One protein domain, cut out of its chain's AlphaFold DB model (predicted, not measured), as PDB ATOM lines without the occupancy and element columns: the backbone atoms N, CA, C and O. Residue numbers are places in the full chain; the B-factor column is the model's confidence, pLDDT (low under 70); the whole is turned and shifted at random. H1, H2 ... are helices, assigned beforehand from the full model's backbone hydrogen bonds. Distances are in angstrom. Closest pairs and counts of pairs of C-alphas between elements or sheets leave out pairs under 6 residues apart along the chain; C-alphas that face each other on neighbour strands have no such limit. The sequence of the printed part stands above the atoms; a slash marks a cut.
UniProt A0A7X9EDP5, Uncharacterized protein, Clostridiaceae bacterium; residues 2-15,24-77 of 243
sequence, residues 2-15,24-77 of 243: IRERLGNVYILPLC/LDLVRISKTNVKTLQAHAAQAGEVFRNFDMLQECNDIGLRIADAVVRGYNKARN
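This is residues 2 to 15 and 24 to 77 of the 243 residues of an uncharacterized protein of Clostridiaceae bacterium (UniProt A0A7X9EDP5). One long helix, H4, 32.5 A from end to end, makes much of the length of a thin, open rod. Near its last part the short H1 packs on it, and beyond its first residue the short helices H2 and H3 make a small, loose head that no helix contact joins to H4. The printed part has 68 residues with four named helices, in the order H1, H2, H3, H4, and no named strand; the class is all helix. The whole is only just extended, close to loose, with a radius of gyration of the C-alphas of 16.9 A and spans of 50 by 22 by 20 A.

H1, residues 2 to 6, touches H4, residues 53 to 75, which meets it with residues 65 to 69 alone; the closest C-alphas, those of Ile 2 and Ala 65, are 5.1 A apart. H2, residues 26 to 30, is close to H3, residues 34 to 41, but not clearly touching: the closest C-alphas, those of Ser 30 and Leu 37, are 7.0 A apart. H2 and H4 are apart, as are H3 and H4. In H1, H2 and H3 every O i to N i+4 pair is within hydrogen-bond range; in H4, 18 of 19 are.

H1 begins at C-alpha 2, (-8.788, -6.374, -35.075), and is 6.1 A long. H2 is 5.5 A long and H3 10.6 A. H4 runs from C-alpha 53 at (-18.141, -1.506, -52.271) to C-alpha 75 at (5.486, -9.754, -31.472).

The C-alphas of Ala 44 and Asn 77, the two farthest apart, are 51.2 A apart. Residues 16 to 23 are not printed; C-alphas 15 and 24 are 16.1 A apart across the cut. The link from H2 to H3 is tight; that from H3 to H4 is long, and residues 41 to 46, of which 41 belongs to H3, stand free. The mean pLDDT of the printed part is 91.1, and no printed residue is under 70.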
ATOM      1  N   ILE A   2     -10.015  -6.246 -35.912       96.19
ATOM      2  CA  ILE A   2      -8.788  -6.374 -35.075       96.19
ATOM      3  C   ILE A   2      -9.113  -6.470 -33.576       96.19
ATOM      4  O   ILE A   2      -8.722  -7.434 -32.923       96.19
ATOM      5  N   ARG A   3      -9.852  -5.495 -33.032       95.44
ATOM      6  CA  ARG A   3     -10.200  -5.454 -31.599       95.44
ATOM      7  C   ARG A   3     -11.104  -6.605 -31.159       95.44
ATOM      8  O   ARG A   3     -10.972  -7.079 -30.042       95.44
ATOM      9  N   GLU A   4     -11.961  -7.107 -32.047       95.75
ATOM     10  CA  GLU A   4     -12.745  -8.328 -31.788       95.75
ATOM     11  C   GLU A   4     -11.848  -9.536 -31.493       95.75
ATOM     12  O   GLU A   4     -12.207 -10.383 -30.686       95.75
ATOM     13  N   ARG A   5     -10.679  -9.619 -32.141       96.06
ATOM     14  CA  ARG A   5      -9.777 -10.775 -32.042       96.06
ATOM     15  C   ARG A   5      -8.678 -10.605 -30.998       96.06
ATOM     16  O   ARG A   5      -8.212 -11.597 -30.453       96.06
ATOM     17  N   LEU A   6      -8.229  -9.373 -30.760       95.62
ATOM     18  CA  LEU A   6      -7.097  -9.069 -29.874       95.62
ATOM     19  C   LEU A   6      -7.507  -8.344 -28.583       95.62
ATOM     20  O   LEU A   6      -6.658  -8.073 -27.738       95.62
ATOM     21  N   GLY A   7      -8.789  -8.015 -28.420       94.19
ATOM     22  CA  GLY A   7      -9.281  -7.219 -27.303       94.19
ATOM     23  C   GLY A   7      -8.888  -5.744 -27.414       94.19
ATOM     24  O   GLY A   7      -8.803  -5.170 -28.505       94.19
ATOM     25  N   ASN A   8      -8.670  -5.110 -26.261       92.50
ATOM     26  CA  ASN A   8      -8.375  -3.684 -26.177       92.50
ATOM     27  C   ASN A   8      -6.905  -3.382 -26.519       92.50
ATOM     28  O   ASN A   8      -6.079  -3.144 -25.642       92.50
ATOM     29  N   VAL A   9      -6.587  -3.415 -27.812       92.81
ATOM     30  CA  VAL A   9      -5.283  -3.011 -28.350       92.81
ATOM     31  C   VAL A   9      -5.326  -1.594 -28.918       92.81
ATOM     32  O   VAL A   9      -6.307  -1.175 -29.551       92.81
ATOM     33  N   TYR A  10      -4.227  -0.864 -28.730       92.81
ATOM     34  CA  TYR A  10      -3.981   0.395 -29.423       92.81
ATOM     35  C   TYR A  10      -3.594   0.118 -30.876       92.81
ATOM     36  O   TYR A  10      -2.815  -0.791 -31.162       92.81
ATOM     37  N   ILE A  11      -4.160   0.895 -31.797       92.19
ATOM     38  CA  ILE A  11      -3.919   0.759 -33.233       92.19
ATOM     39  C   ILE A  11      -3.400   2.097 -33.736       92.19
ATOM     40  O   ILE A  11      -4.109   3.099 -33.656       92.19
ATOM     41  N   LEU A  12      -2.183   2.087 -34.271       93.56
ATOM     42  CA  LEU A  12      -1.594   3.209 -34.989       93.56
ATOM     43  C   LEU A  12      -1.565   2.860 -36.485       93.56
ATOM     44  O   LEU A  12      -0.717   2.068 -36.900       93.56
ATOM     45  N   PRO A  13      -2.500   3.379 -37.299       92.56
ATOM     46  CA  PRO A  13      -2.468   3.160 -38.737       92.56
ATOM     47  C   PRO A  13      -1.342   3.991 -39.359       92.56
ATOM     48  O   PRO A  13      -1.290   5.207 -39.189       92.56
ATOM     49  N   LEU A  14      -0.454   3.329 -40.097       95.00
ATOM     50  CA  LEU A  14       0.639   3.964 -40.829       95.00
ATOM     51  C   LEU A  14       0.494   3.639 -42.315       95.00
ATOM     52  O   LEU A  14       0.337   2.475 -42.686       95.00
ATOM     53  N   CYS A  15       0.544   4.666 -43.161       95.75
ATOM     54  CA  CYS A  15       0.470   4.497 -44.607       95.75
ATOM     55  C   CYS A  15       1.881   4.282 -45.168       95.75
ATOM     56  O   CYS A  15       2.722   5.171 -45.065       95.75
ATOM     57  N   LEU A  24      -8.620  -1.863 -54.246       91.81
ATOM     58  CA  LEU A  24      -9.531  -2.752 -54.958       91.81
ATOM     59  C   LEU A  24      -8.750  -3.766 -55.799       91.81
ATOM     60  O   LEU A  24      -7.784  -3.424 -56.478       91.81
ATOM     61  N   ASP A  25      -9.230  -5.009 -55.825       91.50
ATOM     62  CA  ASP A  25      -8.740  -6.027 -56.755       91.50
ATOM     63  C   ASP A  25      -9.290  -5.750 -58.162       91.50
ATOM     64  O   ASP A  25     -10.292  -6.319 -58.604       91.50
ATOM     65  N   LEU A  26      -8.632  -4.826 -58.862       89.38
ATOM     66  CA  LEU A  26      -9.021  -4.422 -60.210       89.38
ATOM     67  C   LEU A  26      -8.928  -5.581 -61.209       89.38
ATOM     68  O   LEU A  26      -9.679  -5.592 -62.180       89.38
ATOM     69  N   VAL A  27      -8.074  -6.584 -60.977       90.56
ATOM     70  CA  VAL A  27      -7.946  -7.753 -61.863       90.56
ATOM     71  C   VAL A  27      -9.200  -8.617 -61.795       90.56
ATOM     72  O   VAL A  27      -9.729  -9.022 -62.829       90.56
ATOM     73  N   ARG A  28      -9.718  -8.886 -60.593       91.81
ATOM     74  CA  ARG A  28     -10.979  -9.617 -60.430       91.81
ATOM     75  C   ARG A  28     -12.172  -8.789 -60.895       91.81
ATOM     76  O   ARG A  28     -12.984  -9.292 -61.670       91.81
ATOM     77  N   ILE A  29     -12.271  -7.541 -60.441       89.62
ATOM     78  CA  ILE A  29     -13.435  -6.670 -60.675       89.62
ATOM     79  C   ILE A  29     -13.555  -6.302 -62.164       89.62
ATOM     80  O   ILE A  29     -14.660  -6.236 -62.696       89.62
ATOM     81  N   SER A  30     -12.444  -6.119 -62.885       89.44
ATOM     82  CA  SER A  30     -12.486  -5.737 -64.306       89.44
ATOM     83  C   SER A  30     -13.066  -6.801 -65.237       89.44
ATOM     84  O   SER A  30     -13.568  -6.434 -66.299       89.44
ATOM     85  N   LYS A  31     -13.092  -8.083 -64.844       89.00
ATOM     86  CA  LYS A  31     -13.621  -9.180 -65.679       89.00
ATOM     87  C   LYS A  31     -15.083  -8.986 -66.079       89.00
ATOM     88  O   LYS A  31     -15.467  -9.379 -67.175       89.00
ATOM     89  N   THR A  32     -15.890  -8.384 -65.207       88.06
ATOM     90  CA  THR A  32     -17.320  -8.135 -65.459       88.06
ATOM     91  C   THR A  32     -17.672  -6.648 -65.506       88.06
ATOM     92  O   THR A  32     -18.802  -6.301 -65.843       88.06
ATOM     93  N   ASN A  33     -16.723  -5.753 -65.199       86.25
ATOM     94  CA  ASN A  33     -16.996  -4.328 -64.962       86.25
ATOM     95  C   ASN A  33     -16.236  -3.401 -65.923       86.25
ATOM     96  O   ASN A  33     -15.927  -2.272 -65.562       86.25
ATOM     97  N   VAL A  34     -15.938  -3.845 -67.151       85.56
ATOM     98  CA  VAL A  34     -15.101  -3.100 -68.116       85.56
ATOM     99  C   VAL A  34     -15.605  -1.668 -68.350       85.56
ATOM    100  O   VAL A  34     -14.890  -0.708 -68.068       85.56
ATOM    101  N   LYS A  35     -16.853  -1.506 -68.812       86.75
ATOM    102  CA  LYS A  35     -17.437  -0.179 -69.098       86.75
ATOM    103  C   LYS A  35     -17.615   0.654 -67.828       86.75
ATOM    104  O   LYS A  35     -17.345   1.850 -67.831       86.75
ATOM    105  N   THR A  36     -18.036   0.014 -66.741       85.69
ATOM    106  CA  THR A  36     -18.235   0.661 -65.442       85.69
ATOM    107  C   THR A  36     -16.935   1.233 -64.888       85.69
ATOM    108  O   THR A  36     -16.917   2.373 -64.439       85.69
ATOM    109  N   LEU A  37     -15.837   0.475 -64.948       86.44
ATOM    110  CA  LEU A  37     -14.532   0.936 -64.483       86.44
ATOM    111  C   LEU A  37     -13.969   2.040 -65.374       86.44
ATOM    112  O   LEU A  37     -13.383   2.975 -64.842       86.44
ATOM    113  N   GLN A  38     -14.180   1.981 -66.692       85.75
ATOM    114  CA  GLN A  38     -13.807   3.079 -67.593       85.75
ATOM    115  C   GLN A  38     -14.555   4.370 -67.240       85.75
ATOM    116  O   GLN A  38     -13.934   5.421 -67.105       85.75
ATOM    117  N   ALA A  39     -15.871   4.287 -67.020       86.50
ATOM    118  CA  ALA A  39     -16.666   5.435 -66.598       86.50
ATOM    119  C   ALA A  39     -16.237   5.950 -65.211       86.50
ATOM    120  O   ALA A  39     -16.107   7.153 -65.012       86.50
ATOM    121  N   HIS A  40     -15.968   5.045 -64.263       84.75
ATOM    122  CA  HIS A  40     -15.494   5.392 -62.921       84.75
ATOM    123  C   HIS A  40     -14.124   6.082 -62.958       84.75
ATOM    124  O   HIS A  40     -13.919   7.090 -62.287       84.75
ATOM    125  N   ALA A  41     -13.199   5.572 -63.774       83.06
ATOM    126  CA  ALA A  41     -11.861   6.128 -63.945       83.06
ATOM    127  C   ALA A  41     -11.869   7.501 -64.632       83.06
ATOM    128  O   ALA A  41     -10.957   8.287 -64.405       83.06
ATOM    129  N   ALA A  42     -12.895   7.809 -65.432       85.00
ATOM    130  CA  ALA A  42     -13.043   9.123 -66.051       85.00
ATOM    131  C   ALA A  42     -13.367  10.234 -65.037       85.00
ATOM    132  O   ALA A  42     -13.191  11.403 -65.364       85.00
ATOM    133  N   GLN A  43     -13.869   9.888 -63.839       81.81
ATOM    134  CA  GLN A  43     -14.202  10.829 -62.753       81.81
ATOM    135  C   GLN A  43     -15.111  12.003 -63.179       81.81
ATOM    136  O   GLN A  43     -15.166  13.042 -62.529       81.81
ATOM    137  N   ALA A  44     -15.852  11.834 -64.275       84.44
ATOM    138  CA  ALA A  44     -16.619  12.893 -64.924       84.44
ATOM    139  C   ALA A  44     -18.048  13.054 -64.368       84.44
ATOM    140  O   ALA A  44     -18.761  13.981 -64.757       84.44
ATOM    141  N   GLY A  45     -18.473  12.155 -63.476       81.94
ATOM    142  CA  GLY A  45     -19.804  12.142 -62.878       81.94
ATOM    143  C   GLY A  45     -20.063  10.889 -62.044       81.94
ATOM    144  O   GLY A  45     -19.168  10.070 -61.819       81.94
ATOM    145  N   GLU A  46     -21.303  10.743 -61.587       82.50
ATOM    146  CA  GLU A  46     -21.746   9.546 -60.877       82.50
ATOM    147  C   GLU A  46     -21.780   8.335 -61.810       82.50
ATOM    148  O   GLU A  46     -22.172   8.423 -62.975       82.50
ATOM    149  N   VAL A  47     -21.384   7.180 -61.281       81.81
ATOM    150  CA  VAL A  47     -21.369   5.925 -62.028       81.81
ATOM    151  C   VAL A  47     -22.031   4.824 -61.224       81.81
ATOM    152  O   VAL A  47     -21.779   4.653 -60.027       81.81
ATOM    153  N   PHE A  48     -22.861   4.035 -61.898       81.81
ATOM    154  CA  PHE A  48     -23.404   2.826 -61.305       81.81
ATOM    155  C   PHE A  48     -22.289   1.789 -61.170       81.81
ATOM    156  O   PHE A  48     -21.801   1.255 -62.165       81.81
ATOM    157  N   ARG A  49     -21.885   1.498 -59.933       77.06
ATOM    158  CA  ARG A  49     -20.946   0.417 -59.631       77.06
ATOM    159  C   ARG A  49     -21.718  -0.891 -59.596       77.06
ATOM    160  O   ARG A  49     -22.594  -1.078 -58.763       77.06
ATOM    161  N   ASN A  50     -21.370  -1.812 -60.480       84.06
ATOM    162  CA  ASN A  50     -21.947  -3.152 -60.535       84.06
ATOM    163  C   ASN A  50     -21.204  -4.141 -59.615       84.06
ATOM    164  O   ASN A  50     -21.038  -5.312 -59.947       84.06
ATOM    165  N   PHE A  51     -20.732  -3.650 -58.470       86.62
ATOM    166  CA  PHE A  51     -20.116  -4.436 -57.408       86.62
ATOM    167  C   PHE A  51     -20.341  -3.755 -56.054       86.62
ATOM    168  O   PHE A  51     -20.514  -2.535 -55.978       86.62
ATOM    169  N   ASP A  52     -20.348  -4.554 -54.990       90.38
ATOM    170  CA  ASP A  52     -20.623  -4.087 -53.635       90.38
ATOM    171  C   ASP A  52     -19.354  -3.533 -52.971       90.38
ATOM    172  O   ASP A  52     -18.497  -4.266 -52.485       90.38
ATOM    173  N   MET A  53     -19.251  -2.207 -52.922       89.38
ATOM    174  CA  MET A  53     -18.141  -1.506 -52.271       89.38
ATOM    175  C   MET A  53     -18.038  -1.765 -50.767       89.38
ATOM    176  O   MET A  53     -16.937  -1.688 -50.222       89.38
ATOM    177  N   LEU A  54     -19.159  -2.027 -50.088       93.81
ATOM    178  CA  LEU A  54     -19.147  -2.336 -48.662       93.81
ATOM    179  C   LEU A  54     -18.527  -3.714 -48.441       93.81
ATOM    180  O   LEU A  54     -17.668  -3.859 -47.572       93.81
ATOM    181  N   GLN A  55     -18.898  -4.692 -49.270       94.38
ATOM    182  CA  GLN A  55     -18.278  -6.012 -49.244       94.38
ATOM    183  C   GLN A  55     -16.775  -5.933 -49.550       94.38
ATOM    184  O   GLN A  55     -15.975  -6.474 -48.791       94.38
ATOM    185  N   GLU A  56     -16.371  -5.191 -50.586       94.25
ATOM    186  CA  GLU A  56     -14.948  -4.992 -50.907       94.25
ATOM    187  C   GLU A  56     -14.179  -4.359 -49.732       94.25
ATOM    188  O   GLU A  56     -13.081  -4.800 -49.386       94.25
ATOM    189  N   CYS A  57     -14.767  -3.357 -49.068       95.19
ATOM    190  CA  CYS A  57     -14.190  -2.726 -47.880       95.19
ATOM    191  C   CYS A  57     -14.045  -3.717 -46.712       95.19
ATOM    192  O   CYS A  57     -12.991  -3.769 -46.071       95.19
ATOM    193  N   ASN A  58     -15.062  -4.549 -46.470       96.50
ATOM    194  CA  ASN A  58     -15.017  -5.600 -45.453       96.50
ATOM    195  C   ASN A  58     -13.902  -6.614 -45.742       96.50
ATOM    196  O   ASN A  58     -13.120  -6.930 -44.844       96.50
ATOM    197  N   ASP A  59     -13.763  -7.059 -46.991       95.69
ATOM    198  CA  ASP A  59     -12.729  -8.013 -47.401       95.69
ATOM    199  C   ASP A  59     -11.316  -7.422 -47.274       95.69
ATOM    200  O   ASP A  59     -10.365  -8.116 -46.901       95.69
ATOM    201  N   ILE A  60     -11.139  -6.129 -47.571       95.94
ATOM    202  CA  ILE A  60      -9.887  -5.403 -47.296       95.94
ATOM    203  C   ILE A  60      -9.616  -5.375 -45.786       95.94
ATOM    204  O   ILE A  60      -8.517  -5.718 -45.344       95.94
ATOM    205  N   GLY A  61     -10.620  -5.011 -44.985       95.56
ATOM    206  CA  GLY A  61     -10.513  -4.944 -43.530       95.56
ATOM    207  C   GLY A  61     -10.148  -6.286 -42.892       95.56
ATOM    208  O   GLY A  61      -9.315  -6.326 -41.983       95.56
ATOM    209  N   LEU A  62     -10.709  -7.389 -43.394       97.00
ATOM    210  CA  LEU A  62     -10.378  -8.747 -42.963       97.00
ATOM    211  C   LEU A  62      -8.924  -9.104 -43.284       97.00
ATOM    212  O   LEU A  62      -8.206  -9.538 -42.386       97.00
ATOM    213  N   ARG A  63      -8.452  -8.833 -44.509       96.69
ATOM    214  CA  ARG A  63      -7.051  -9.078 -44.908       96.69
ATOM    215  C   ARG A  63      -6.057  -8.298 -44.047       96.69
ATOM    216  O   ARG A  63      -5.037  -8.846 -43.622       96.69
ATOM    217  N   ILE A  64      -6.364  -7.033 -43.750       95.81
ATOM    218  CA  ILE A  64      -5.558  -6.207 -42.841       95.81
ATOM    219  C   ILE A  64      -5.568  -6.814 -41.433       95.81
ATOM    220  O   ILE A  64      -4.510  -6.978 -40.825       95.81
ATOM    221  N   ALA A  65      -6.739  -7.196 -40.918       96.94
ATOM    222  CA  ALA A  65      -6.852  -7.787 -39.591       96.94
ATOM    223  C   ALA A  65      -6.101  -9.120 -39.475       96.94
ATOM    224  O   ALA A  65      -5.425  -9.345 -38.473       96.94
ATOM    225  N   ASP A  66      -6.160  -9.975 -40.495       97.75
ATOM    226  CA  ASP A  66      -5.404 -11.227 -40.554       97.75
ATOM    227  C   ASP A  66      -3.894 -10.968 -40.516       97.75
ATOM    228  O   ASP A  66      -3.159 -11.635 -39.785       97.75
ATOM    229  N   ALA A  67      -3.407  -9.978 -41.268       96.81
ATOM    230  CA  ALA A  67      -1.999  -9.589 -41.237       96.81
ATOM    231  C   ALA A  67      -1.572  -9.078 -39.850       96.81
ATOM    232  O   ALA A  67      -0.547  -9.526 -39.328       96.81
ATOM    233  N   VAL A  68      -2.379  -8.214 -39.228       96.19
ATOM    234  CA  VAL A  68      -2.109  -7.671 -37.887       96.19
ATOM    235  C   VAL A  68      -2.109  -8.774 -36.830       96.19
ATOM    236  O   VAL A  68      -1.167  -8.852 -36.048       96.19
ATOM    237  N   VAL A  69      -3.105  -9.664 -36.821       96.81
ATOM    238  CA  VAL A  69      -3.193 -10.772 -35.850       96.81
ATOM    239  C   VAL A  69      -1.992 -11.712 -35.980       96.81
ATOM    240  O   VAL A  69      -1.391 -12.085 -34.972       96.81
ATOM    241  N   ARG A  70      -1.584 -12.052 -37.212       96.38
ATOM    242  CA  ARG A  70      -0.380 -12.867 -37.448       96.38
ATOM    243  C   ARG A  70       0.886 -12.197 -36.912       96.38
ATOM    244  O   ARG A  70       1.711 -12.881 -36.311       96.38
ATOM    245  N   GLY A  71       1.041 -10.889 -37.124       94.56
ATOM    246  CA  GLY A  71       2.167 -10.116 -36.592       94.56
ATOM    247  C   GLY A  71       2.153 -10.049 -35.064       94.56
ATOM    248  O   GLY A  71       3.146 -10.387 -34.422       94.56
ATOM    249  N   TYR A  72       1.004  -9.706 -34.479       95.00
ATOM    250  CA  TYR A  72       0.811  -9.573 -33.035       95.00
ATOM    251  C   TYR A  72       1.127 -10.867 -32.277       95.00
ATOM    252  O   TYR A  72       1.838 -10.838 -31.275       95.00
ATOM    253  N   ASN A  73       0.667 -12.017 -32.782       94.19
ATOM    254  CA  ASN A  73       0.905 -13.316 -32.144       94.19
ATOM    255  C   ASN A  73       2.394 -13.673 -32.022       94.19
ATOM    256  O   ASN A  73       2.762 -14.414 -31.110       94.19
ATOM    257  N   LYS A  74       3.239 -13.146 -32.916       92.44
ATOM    258  CA  LYS A  74       4.699 -13.259 -32.820       92.44
ATOM    259  C   LYS A  74       5.264 -12.178 -31.901       92.44
ATOM    260  O   LYS A  74       5.967 -12.504 -30.952       92.44
ATOM    261  N   ALA A  75       4.916 -10.915 -32.153       91.12
ATOM    262  CA  ALA A  75       5.486  -9.754 -31.472       91.12
ATOM    263  C   ALA A  75       5.240  -9.748 -29.954       91.12
ATOM    264  O   ALA A  75       6.124  -9.360 -29.198       91.12
ATOM    265  N   ARG A  76       4.085 -10.244 -29.486       91.88
ATOM    266  CA  ARG A  76       3.746 -10.288 -28.050       91.88
ATOM    267  C   ARG A  76       4.724 -11.104 -27.192       91.88
ATOM    268  O   ARG A  76       4.738 -10.929 -25.981       91.88
ATOM    269  N   ASN A  77       5.512 -11.991 -27.806       94.00
ATOM    270  CA  ASN A  77       6.504 -12.814 -27.111       94.00
ATOM    271  C   ASN A  77       7.904 -12.167 -27.076       94.00
ATOM    272  O   ASN A  77       8.796 -12.706 -26.431       94.00
TER     273      ASN A  77